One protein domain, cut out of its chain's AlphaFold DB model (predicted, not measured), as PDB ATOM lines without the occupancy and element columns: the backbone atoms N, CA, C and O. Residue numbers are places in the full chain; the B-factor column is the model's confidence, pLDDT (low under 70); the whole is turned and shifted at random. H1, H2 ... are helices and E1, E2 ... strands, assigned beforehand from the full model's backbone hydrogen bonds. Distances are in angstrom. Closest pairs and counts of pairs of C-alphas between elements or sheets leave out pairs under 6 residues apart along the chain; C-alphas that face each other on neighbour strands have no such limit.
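This is residues 142 to 219 of the 219 residues of an uncharacterized protein of Corynebacterium doosanense CAU 212 = DSM 45436 (UniProt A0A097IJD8). A small antiparallel sheet of three short strands has one long helix, H2, packed along one face, while H1, a single short turn of helix between E2 and E3 along the chain, lies past one end of the strands. After H2, a long stretch with no named element, residues 192 to 219, turns back from the helix's far end, passes outside the E3 edge of the sheet and ends well away from H2. The printed part has 78 residues, with three named strands and two named helices in the order E1, E2, H1, E3, H2; the sheet's order is E1, E2, E3, all antiparallel. The class is mixed, helices and strands, with 35 residues, under half of those printed, in named elements. The whole is compact, with a radius of gyration of the C-alphas of 12.1 A, and spans 35 by 31 by 23 A.

In the sheet, E1 is residues 143 to 147, 13.8 A from first to last C-alpha, and begins at C-alpha 143 at (-35.146, 15.144, 231.410). E2 is residues 152 to 156, also 13.8 A long, and E3 is residues 168 to 172, 10.0 A long. H2, the longest helix, is residues 176 to 191 and measures 22.7 A, from C-alpha 176 at (-24.631, 11.554, 230.777) to C-alpha 191 at (-42.096, 23.578, 222.645). H1 is residues 159 to 162, 5.4 A long. Residues 192 to 219 follow H2 and hold no named element.

E2 is the inner strand of the sheet, and E1 and E3 are its edge strands. E1 and E2 form a hairpin and are antiparallel, at 164 degrees between their directions; N 144 and O 155 are 2.8 A apart, and N 153 and O 146 are 2.9 A apart, both within hydrogen-bond range. E2 and E3 are antiparallel at 175 degrees, with N 169 and O 154 within hydrogen-bond range at 2.8 A and N 154 and O 169 at 3.0 A. H2 is on one face of the sheet, an arrangement of two layers, one of helix and one of strands, and its height over the sheet is 8.2 A. H2 lies over E2, on which 7 of its 16 C-alphas fall; it is only just not over E1, on which 2 fall. It runs along the strands, at 27 degrees to E2 on the local plane. The closest C-alphas of H2 and E2 are those of Thr 176 and Val 152, 6.1 A apart, and those of H2 and E1 are Leu 183 and Ala 143, 6.2 A apart. H1 is not on the sheet, and E1 and H1 are apart. H1 and H2 only just touch, with 3 pairs of C-alphas within 8 A; H2 does so with residues 187 to 191 alone, and the closest C-alphas are those of Phe 162 and Ile 191, 7.0 A apart. In H2 every O i to N i+4 pair is within hydrogen-bond range, while H1 is too short for such a pair.

The two C-alphas farthest apart are those of Glu 202 and Arg 219, 35.8 A, both in the stretch after H2. The C-alphas of residues 192 to 219 lie 6 to 22 A from the mean of the C-alphas. The printed part has no cut and ends at Arg 219, the chain's last residue. The links E1 to E2, E2 to H1, H1 to E3 and E3 to H2 are tight. The mean pLDDT of the printed part is 74.1, and 23 residues, 197 to 219, are under 70, where the model's confidence is low.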
ATOM      1  N   PRO A 142     -38.796  18.346 232.183       91.50
ATOM      2  CA  PRO A 142     -37.517  17.857 232.695       91.50
ATOM      3  C   PRO A 142     -37.077  16.564 231.997       91.50
ATOM      4  O   PRO A 142     -37.900  15.782 231.509       91.50
ATOM      5  N   ALA A 143     -35.764  16.331 231.985       91.81
ATOM      6  CA  ALA A 143     -35.146  15.144 231.410       91.81
ATOM      7  C   ALA A 143     -34.464  14.299 232.491       91.81
ATOM      8  O   ALA A 143     -33.666  14.804 233.269       91.81
ATOM      9  N   TRP A 144     -34.717  12.998 232.491       92.25
ATOM     10  CA  TRP A 144     -34.103  12.039 233.404       92.25
ATOM     11  C   TRP A 144     -33.100  11.194 232.631       92.25
ATOM     12  O   TRP A 144     -33.461  10.630 231.601       92.25
ATOM     13  N   VAL A 145     -31.859  11.100 233.109       92.38
ATOM     14  CA  VAL A 145     -30.767  10.373 232.440       92.38
ATOM     15  C   VAL A 145     -30.023   9.468 233.418       92.38
ATOM     16  O   VAL A 145     -29.866   9.811 234.590       92.38
ATOM     17  N   TRP A 146     -29.577   8.307 232.943       92.44
ATOM     18  CA  TRP A 146     -28.783   7.342 233.699       92.44
ATOM     19  C   TRP A 146     -27.930   6.478 232.760       92.44
ATOM     20  O   TRP A 146     -28.202   6.371 231.564       92.44
ATOM     21  N   GLU A 147     -26.907   5.836 233.316       92.00
ATOM     22  CA  GLU A 147     -26.122   4.825 232.602       92.00
ATOM     23  C   GLU A 147     -26.970   3.555 232.415       92.00
ATOM     24  O   GLU A 147     -27.435   2.964 233.394       92.00
ATOM     25  N   GLY A 148     -27.216   3.177 231.161       85.88
ATOM     26  CA  GLY A 148     -27.898   1.948 230.754       85.88
ATOM     27  C   GLY A 148     -26.951   0.749 230.659       85.88
ATOM     28  O   GLY A 148     -25.844   0.771 231.196       85.88
ATOM     29  N   ASP A 149     -27.403  -0.311 229.985       87.19
ATOM     30  CA  ASP A 149     -26.627  -1.551 229.852       87.19
ATOM     31  C   ASP A 149     -25.490  -1.383 228.827       87.19
ATOM     32  O   ASP A 149     -24.372  -1.846 229.066       87.19
ATOM     33  N   ASP A 150     -25.770  -0.684 227.719       88.00
ATOM     34  CA  ASP A 150     -24.854  -0.520 226.579       88.00
ATOM     35  C   ASP A 150     -24.516   0.960 226.275       88.00
ATOM     36  O   ASP A 150     -23.706   1.247 225.391       88.00
ATOM     37  N   GLY A 151     -25.099   1.914 227.009       89.06
ATOM     38  CA  GLY A 151     -24.836   3.351 226.871       89.06
ATOM     39  C   GLY A 151     -25.777   4.202 227.724       89.06
ATOM     40  O   GLY A 151     -26.524   3.684 228.549       89.06
ATOM     41  N   VAL A 152     -25.801   5.518 227.522       89.94
ATOM     42  CA  VAL A 152     -26.663   6.408 228.314       89.94
ATOM     43  C   VAL A 152     -28.119   6.313 227.861       89.94
ATOM     44  O   VAL A 152     -28.445   6.477 226.684       89.94
ATOM     45  N   THR A 153     -29.019   6.105 228.817       88.94
ATOM     46  CA  THR A 153     -30.468   6.071 228.604       88.94
ATOM     47  C   THR A 153     -31.118   7.265 229.297       88.94
ATOM     48  O   THR A 153     -30.670   7.719 230.348       88.94
ATOM     49  N   GLY A 154     -32.185   7.799 228.711       91.12
ATOM     50  CA  GLY A 154     -32.928   8.887 229.329       91.12
ATOM     51  C   GLY A 154     -34.261   9.177 228.667       91.12
ATOM     52  O   GLY A 154     -34.549   8.668 227.586       91.12
ATOM     53  N   TYR A 155     -35.094   9.985 229.313       90.81
ATOM     54  CA  TYR A 155     -36.392  10.392 228.778       90.81
ATOM     55  C   TYR A 155     -36.816  11.770 229.281       90.81
ATOM     56  O   TYR A 155     -36.369  12.215 230.336       90.81
ATOM     57  N   THR A 156     -37.699  12.430 228.536       90.88
ATOM     58  CA  THR A 156     -38.395  13.640 228.998       90.88
ATOM     59  C   THR A 156     -39.714  13.280 229.664       90.88
ATOM     60  O   THR A 156     -40.330  12.264 229.331       90.88
ATOM     61  N   TYR A 157     -40.172  14.124 230.581       88.06
ATOM     62  CA  TYR A 157     -41.490  13.984 231.185       88.06
ATOM     63  C   TYR A 157     -42.203  15.333 231.240       88.06
ATOM     64  O   TYR A 157     -41.760  16.219 231.958       88.06
ATOM     65  N   GLY A 158     -43.307  15.484 230.506       88.25
ATOM     66  CA  GLY A 158     -44.154  16.682 230.520       88.25
ATOM     67  C   GLY A 158     -44.388  17.321 229.146       88.25
ATOM     68  O   GLY A 158     -45.277  18.164 229.006       88.25
ATOM     69  N   LEU A 159     -43.708  16.861 228.085       88.31
ATOM     70  CA  LEU A 159     -44.002  17.287 226.707       88.31
ATOM     71  C   LEU A 159     -45.444  16.968 226.296       88.31
ATOM     72  O   LEU A 159     -46.051  17.726 225.530       88.31
ATOM     73  N   ALA A 160     -46.032  15.917 226.871       87.44
ATOM     74  CA  ALA A 160     -47.443  15.597 226.682       87.44
ATOM     75  C   ALA A 160     -48.383  16.756 227.068       87.44
ATOM     76  O   ALA A 160     -49.441  16.904 226.452       87.44
ATOM     77  N   GLY A 161     -47.991  17.614 228.021       84.69
ATOM     78  CA  GLY A 161     -48.733  18.823 228.393       84.69
ATOM     79  C   GLY A 161     -48.874  19.821 227.239       84.69
ATOM     80  O   GLY A 161     -49.883  20.509 227.140       84.69
ATOM     81  N   PHE A 162     -47.925  19.824 226.300       86.81
ATOM     82  CA  PHE A 162     -47.953  20.634 225.077       86.81
ATOM     83  C   PHE A 162     -48.552  19.889 223.872       86.81
ATOM     84  O   PHE A 162     -48.492  20.386 222.747       86.81
ATOM     85  N   GLY A 163     -49.106  18.688 224.074       87.19
ATOM     86  CA  GLY A 163     -49.577  17.824 222.987       87.19
ATOM     87  C   GLY A 163     -48.446  17.203 222.161       87.19
ATOM     88  O   GLY A 163     -48.684  16.759 221.036       87.19
ATOM     89  N   LEU A 164     -47.225  17.181 222.700       87.06
ATOM     90  CA  LEU A 164     -46.034  16.643 222.055       87.06
ATOM     91  C   LEU A 164     -45.695  15.250 222.615       87.06
ATOM     92  O   LEU A 164     -46.013  14.951 223.767       87.06
ATOM     93  N   PRO A 165     -45.062  14.374 221.821       85.56
ATOM     94  CA  PRO A 165     -44.558  13.106 222.329       85.56
ATOM     95  C   PRO A 165     -43.364  13.329 223.262       85.56
ATOM     96  O   PRO A 165     -42.546  14.217 223.025       85.56
ATOM     97  N   GLU A 166     -43.236  12.480 224.281       87.06
ATOM     98  CA  GLU A 166     -42.008  12.426 225.075       87.06
ATOM     99  C   GLU A 166     -40.832  11.925 224.227       87.06
ATOM    100  O   GLU A 166     -40.996  11.114 223.311       87.06
ATOM    101  N   LEU A 167     -39.635  12.404 224.553       87.44
ATOM    102  CA  LEU A 167     -38.381  11.994 223.937       87.44
ATOM    103  C   LEU A 167     -37.734  10.886 224.761       87.44
ATOM    104  O   LEU A 167     -37.830  10.878 225.987       87.44
ATOM    105  N   GLN A 168     -37.037   9.975 224.086       86.25
ATOM    106  CA  GLN A 168     -36.269   8.915 224.725       86.25
ATOM    107  C   GLN A 168     -34.907   8.752 224.040       86.25
ATOM    108  O   GLN A 168     -34.808   8.779 222.815       86.25
ATOM    109  N   LEU A 169     -33.871   8.560 224.852       85.25
ATOM    110  CA  LEU A 169     -32.567   8.026 224.470       85.25
ATOM    111  C   LEU A 169     -32.467   6.609 225.031       85.25
ATOM    112  O   LEU A 169     -32.863   6.379 226.173       85.25
ATOM    113  N   VAL A 170     -31.963   5.668 224.237       86.25
ATOM    114  CA  VAL A 170     -31.766   4.273 224.650       86.25
ATOM    115  C   VAL A 170     -30.338   3.898 224.314       86.25
ATOM    116  O   VAL A 170     -29.988   3.926 223.135       86.25
ATOM    117  N   ASP A 171     -29.554   3.588 225.346       86.25
ATOM    118  CA  ASP A 171     -28.165   3.129 225.249       86.25
ATOM    119  C   ASP A 171     -27.318   3.943 224.250       86.25
ATOM    120  O   ASP A 171     -26.614   3.412 223.391       86.25
ATOM    121  N   ALA A 172     -27.426   5.271 224.331       82.06
ATOM    122  CA  ALA A 172     -26.746   6.184 223.429       82.06
ATOM    123  C   ALA A 172     -25.253   6.296 223.776       82.06
ATOM    124  O   ALA A 172     -24.874   6.440 224.940       82.06
ATOM    125  N   GLU A 173     -24.401   6.307 222.750       89.19
ATOM    126  CA  GLU A 173     -22.948   6.483 222.878       89.19
ATOM    127  C   GLU A 173     -22.581   7.970 223.060       89.19
ATOM    128  O   GLU A 173     -21.960   8.603 222.207       89.19
ATOM    129  N   VAL A 174     -23.036   8.554 224.165       87.50
ATOM    130  CA  VAL A 174     -22.771   9.938 224.594       87.50
ATOM    131  C   VAL A 174     -22.544   9.958 226.102       87.50
ATOM    132  O   VAL A 174     -22.908   9.008 226.792       87.50
ATOM    133  N   SER A 175     -21.966  11.025 226.651       90.75
ATOM    134  CA  SER A 175     -21.878  11.157 228.109       90.75
ATOM    135  C   SER A 175     -23.226  11.534 228.738       90.75
ATOM    136  O   SER A 175     -24.071  12.172 228.108       90.75
ATOM    137  N   THR A 176     -23.415  11.201 230.020       91.06
ATOM    138  CA  THR A 176     -24.631  11.554 230.777       91.06
ATOM    139  C   THR A 176     -24.974  13.060 230.714       91.06
ATOM    140  O   THR A 176     -26.126  13.393 230.420       91.06
ATOM    141  N   PRO A 177     -24.025  14.004 230.905       91.75
ATOM    142  CA  PRO A 177     -24.309  15.434 230.747       91.75
ATOM    143  C   PRO A 177     -24.708  15.838 229.319       91.75
ATOM    144  O   PRO A 177     -25.588  16.680 229.147       91.75
ATOM    145  N   GLU A 178     -24.090  15.242 228.296       90.38
ATOM    146  CA  GLU A 178     -24.441  15.510 226.894       90.38
ATOM    147  C   GLU A 178     -25.855  15.016 226.574       90.38
ATOM    148  O   GLU A 178     -26.630  15.757 225.972       90.38
ATOM    149  N   ALA A 179     -26.221  13.813 227.025       90.44
ATOM    150  CA  ALA A 179     -27.571  13.270 226.881       90.44
ATOM    151  C   ALA A 179     -28.630  14.170 227.533       90.44
ATOM    152  O   ALA A 179     -29.679  14.430 226.939       90.44
ATOM    153  N   TYR A 180     -28.344  14.676 228.739       92.19
ATOM    154  CA  TYR A 180     -29.235  15.593 229.448       92.19
ATOM    155  C   TYR A 180     -29.478  16.872 228.644       92.19
ATOM    156  O   TYR A 180     -30.623  17.227 228.363       92.19
ATOM    157  N   LEU A 181     -28.400  17.541 228.222       91.06
ATOM    158  CA  LEU A 181     -28.488  18.775 227.440       91.06
ATOM    159  C   LEU A 181     -29.216  18.549 226.112       91.06
ATOM    160  O   LEU A 181     -30.064  19.355 225.738       91.06
ATOM    161  N   LEU A 182     -28.951  17.426 225.443       90.44
ATOM    162  CA  LEU A 182     -29.601  17.052 224.189       90.44
ATOM    163  C   LEU A 182     -31.125  16.944 224.335       90.44
ATOM    164  O   LEU A 182     -31.861  17.484 223.507       90.44
ATOM    165  N   LEU A 183     -31.603  16.276 225.389       91.62
ATOM    166  CA  LEU A 183     -33.034  16.135 225.671       91.62
ATOM    167  C   LEU A 183     -33.688  17.478 226.022       91.62
ATOM    168  O   LEU A 183     -34.785  17.766 225.534       91.62
ATOM    169  N   ILE A 184     -33.019  18.320 226.816       91.56
ATOM    170  CA  ILE A 184     -33.523  19.655 227.174       91.56
ATOM    171  C   ILE A 184     -33.586  20.575 225.946       91.56
ATOM    172  O   ILE A 184     -34.600  21.242 225.727       91.56
ATOM    173  N   ASP A 185     -32.551  20.590 225.107       90.31
ATOM    174  CA  ASP A 185     -32.509  21.430 223.908       90.31
ATOM    175  C   ASP A 185     -33.531  20.976 222.858       90.31
ATOM    176  O   ASP A 185     -34.225  21.810 222.265       90.31
ATOM    177  N   ALA A 186     -33.696  19.663 222.672       90.69
ATOM    178  CA  ALA A 186     -34.737  19.111 221.809       90.69
ATOM    179  C   ALA A 186     -36.146  19.459 222.321       90.69
ATOM    180  O   ALA A 186     -36.998  19.876 221.533       90.69
ATOM    181  N   SER A 187     -36.376  19.365 223.635       91.31
ATOM    182  CA  SER A 187     -37.639  19.769 224.269       91.31
ATOM    183  C   SER A 187     -37.927  21.251 224.046       91.31
ATOM    184  O   SER A 187     -39.030  21.611 223.633       91.31
ATOM    185  N   ARG A 188     -36.919  22.115 224.226       90.44
ATOM    186  CA  ARG A 188     -37.031  23.556 223.961       90.44
ATOM    187  C   ARG A 188     -37.425  23.836 222.514       90.44
ATOM    188  O   ARG A 188     -38.334  24.628 222.268       90.44
ATOM    189  N   HIS A 189     -36.763  23.177 221.563       88.94
ATOM    190  CA  HIS A 189     -37.048  23.317 220.132       88.94
ATOM    191  C   HIS A 189     -38.484  22.903 219.790       88.94
ATOM    192  O   HIS A 189     -39.187  23.645 219.104       88.94
ATOM    193  N   LEU A 190     -38.946  21.765 220.314       88.88
ATOM    194  CA  LEU A 190     -40.312  21.286 220.095       88.88
ATOM    195  C   LEU A 190     -41.367  22.214 220.712       88.88
ATOM    196  O   LEU A 190     -42.336  22.578 220.043       88.88
ATOM    197  N   ILE A 191     -41.173  22.654 221.961       89.56
ATOM    198  CA  ILE A 191     -42.096  23.578 222.645       89.56
ATOM    199  C   ILE A 191     -42.214  24.896 221.868       89.56
ATOM    200  O   ILE A 191     -43.320  25.433 221.729       89.56
ATOM    201  N   ALA A 192     -41.113  25.372 221.277       88.44
ATOM    202  CA  ALA A 192     -41.084  26.548 220.406       88.44
ATOM    203  C   ALA A 192     -41.786  26.347 219.041       88.44
ATOM    204  O   ALA A 192     -41.902  27.295 218.268       88.44
ATOM    205  N   GLY A 193     -42.295  25.145 218.746       87.88
ATOM    206  CA  GLY A 193     -42.977  24.810 217.490       87.88
ATOM    207  C   GLY A 193     -42.045  24.298 216.395       87.88
ATOM    208  O   GLY A 193     -42.450  24.213 215.238       87.88
ATOM    209  N   GLY A 194     -40.799  23.978 216.742       85.69
ATOM    210  CA  GLY A 194     -39.881  23.297 215.849       85.69
ATOM    211  C   GLY A 194     -40.281  21.840 215.623       85.69
ATOM    212  O   GLY A 194     -40.930  21.211 216.453       85.69
ATOM    213  N   GLU A 195     -39.856  21.284 214.493       80.81
ATOM    214  CA  GLU A 195     -39.995  19.859 214.199       80.81
ATOM    215  C   GLU A 195     -38.655  19.154 214.419       80.81
ATOM    216  O   GLU A 195     -37.598  19.673 214.034       80.81
ATOM    217  N   LEU A 196     -38.688  17.955 215.003       73.62
ATOM    218  CA  LEU A 196     -37.547  17.045 214.966       73.62
ATOM    219  C   LEU A 196     -37.563  16.313 213.627       73.62
ATOM    220  O   LEU A 196     -38.522  15.621 213.288       73.62
ATOM    221  N   LYS A 197     -36.485  16.446 212.854       63.12
ATOM    222  CA  LYS A 197     -36.303  15.615 211.664       63.12
ATOM    223  C   LYS A 197     -35.938  14.209 212.122       63.12
ATOM    224  O   LYS A 197     -35.018  14.046 212.919       63.12
ATOM    225  N   SER A 198     -36.636  13.198 211.609       51.03
ATOM    226  CA  SER A 198     -36.273  11.801 211.840       51.03
ATOM    227  C   SER A 198     -34.852  11.552 211.327       51.03
ATOM    228  O   SER A 198     -34.611  11.603 210.118       51.03
ATOM    229  N   PHE A 199     -33.919  11.263 212.228       40.72
ATOM    230  CA  PHE A 199     -32.614  10.725 211.859       40.72
ATOM    231  C   PHE A 199     -32.724   9.202 211.797       40.72
ATOM    232  O   PHE A 199     -32.417   8.505 212.752       40.72
ATOM    233  N   SER A 200     -33.189   8.669 210.666       38.59
ATOM    234  CA  SER A 200     -33.035   7.245 210.353       38.59
ATOM    235  C   SER A 200     -31.765   7.064 209.520       38.59
ATOM    236  O   SER A 200     -31.818   6.935 208.297       38.59
ATOM    237  N   GLY A 201     -30.608   7.148 210.171       34.00
ATOM    238  CA  GLY A 201     -29.338   6.718 209.592       34.00
ATOM    239  C   GLY A 201     -28.899   5.436 210.281       34.00
ATOM    240  O   GLY A 201     -29.057   5.325 211.491       34.00
ATOM    241  N   GLU A 202     -28.302   4.498 209.546       37.19
ATOM    242  CA  GLU A 202     -27.687   3.261 210.078       37.19
ATOM    243  C   GLU A 202     -26.529   3.522 211.079       37.19
ATOM    244  O   GLU A 202     -25.859   2.599 211.525       37.19
ATOM    245  N   SER A 203     -26.311   4.783 211.454       37.59
ATOM    246  CA  SER A 203     -25.344   5.287 212.427       37.59
ATOM    247  C   SER A 203     -25.938   6.327 213.399       37.59
ATOM    248  O   SER A 203     -25.192   7.056 214.045       37.59
ATOM    249  N   ALA A 204     -27.268   6.430 213.514       38.47
ATOM    250  CA  ALA A 204     -27.922   7.274 214.517       38.47
ATOM    251  C   ALA A 204     -28.296   6.430 215.748       38.47
ATOM    252  O   ALA A 204     -29.315   5.745 215.760       38.47
ATOM    253  N   SER A 205     -27.464   6.487 216.789       37.25
ATOM    254  CA  SER A 205     -27.553   5.733 218.055       37.25
ATOM    255  C   SER A 205     -28.718   6.141 218.978       37.25
ATOM    256  O   SER A 205     -28.640   5.982 220.189       37.25
ATOM    257  N   TRP A 206     -29.791   6.727 218.444       37.41
ATOM    258  CA  TRP A 206     -30.892   7.246 219.249       37.41
ATOM    259  C   TRP A 206     -32.193   7.303 218.451       37.41
ATOM    260  O   TRP A 206     -32.257   7.857 217.354       37.41
ATOM    261  N   VAL A 207     -33.245   6.716 219.024       43.03
ATOM    262  CA  VAL A 207     -34.594   6.707 218.460       43.03
ATOM    263  C   VAL A 207     -35.499   7.519 219.376       43.03
ATOM    264  O   VAL A 207     -35.905   7.047 220.434       43.03
ATOM    265  N   VAL A 208     -35.886   8.712 218.928       46.88
ATOM    266  CA  VAL A 208     -37.102   9.361 219.428       46.88
ATOM    267  C   VAL A 208     -38.279   8.621 218.790       46.88
ATOM    268  O   VAL A 208     -38.611   8.878 217.634       46.88
ATOM    269  N   ASP A 209     -38.858   7.645 219.495       46.47
ATOM    270  CA  ASP A 209     -40.042   6.909 219.033       46.47
ATOM    271  C   ASP A 209     -41.312   7.498 219.673       46.47
ATOM    272  O   ASP A 209     -41.705   7.069 220.761       46.47
ATOM    273  N   PRO A 210     -42.004   8.440 219.006       43.09
ATOM    274  CA  PRO A 210     -43.215   9.053 219.543       43.09
ATOM    275  C   PRO A 210     -44.403   8.078 219.626       43.09
ATOM    276  O   PRO A 210     -45.449   8.428 220.172       43.09
ATOM    277  N   SER A 211     -44.278   6.866 219.067       41.47
ATOM    278  CA  SER A 211     -45.296   5.812 219.136       41.47
ATOM    279  C   SER A 211     -45.111   4.876 220.336       41.47
ATOM    280  O   SER A 211     -46.042   4.152 220.710       41.47
ATOM    281  N   ARG A 212     -43.940   4.907 220.985       40.00
ATOM    282  CA  ARG A 212     -43.695   4.181 222.231       40.00
ATOM    283  C   ARG A 212     -44.140   5.031 223.408       40.00
ATOM    284  O   ARG A 212     -43.751   6.181 223.562       40.00
ATOM    285  N   LYS A 213     -44.959   4.444 224.285       39.16
ATOM    286  CA  LYS A 213     -45.264   5.072 225.574       39.16
ATOM    287  C   LYS A 213     -43.961   5.184 226.361       39.16
ATOM    288  O   LYS A 213     -43.330   4.150 226.592       39.16
ATOM    289  N   ALA A 214     -43.617   6.400 226.793       45.47
ATOM    290  CA  ALA A 214     -42.596   6.620 227.810       45.47
ATOM    291  C   ALA A 214     -42.825   5.624 228.951       45.47
ATOM    292  O   ALA A 214     -43.973   5.314 229.305       45.47
ATOM    293  N   TRP A 215     -41.734   5.030 229.424       39.44
ATOM    294  CA  TRP A 215     -41.761   3.916 230.358       39.44
ATOM    295  C   TRP A 215     -42.728   4.215 231.505       39.44
ATOM    296  O   TRP A 215     -42.619   5.225 232.193       39.44
ATOM    297  N   ARG A 216     -43.718   3.334 231.700       29.22
ATOM    298  CA  ARG A 216     -44.548   3.389 232.902       29.22
ATOM    299  C   ARG A 216     -43.617   3.150 234.087       29.22
ATOM    300  O   ARG A 216     -43.140   2.024 234.235       29.22
ATOM    301  N   LEU A 217     -43.406   4.175 234.917       26.59
ATOM    302  CA  LEU A 217     -42.920   4.002 236.286       26.59
ATOM    303  C   LEU A 217     -43.722   2.846 236.899       26.59
ATOM    304  O   LEU A 217     -44.961   2.852 236.882       26.59
ATOM    305  N   ARG A 218     -43.020   1.778 237.292       24.06
ATOM    306  CA  ARG A 218     -43.659   0.620 237.920       24.06
ATOM    307  C   ARG A 218     -44.340   1.123 239.194       24.06
ATOM    308  O   ARG A 218     -43.708   1.811 239.982       24.06
ATOM    309  N   ARG A 219     -45.634   0.816 239.322       27.81
ATOM    310  CA  ARG A 219     -46.375   0.957 240.581       27.81
ATOM    311  C   ARG A 219     -45.775   0.070 241.658       27.81
ATOM    312  O   ARG A 219     -45.283  -1.021 241.280       27.81
TER     313      ARG A 219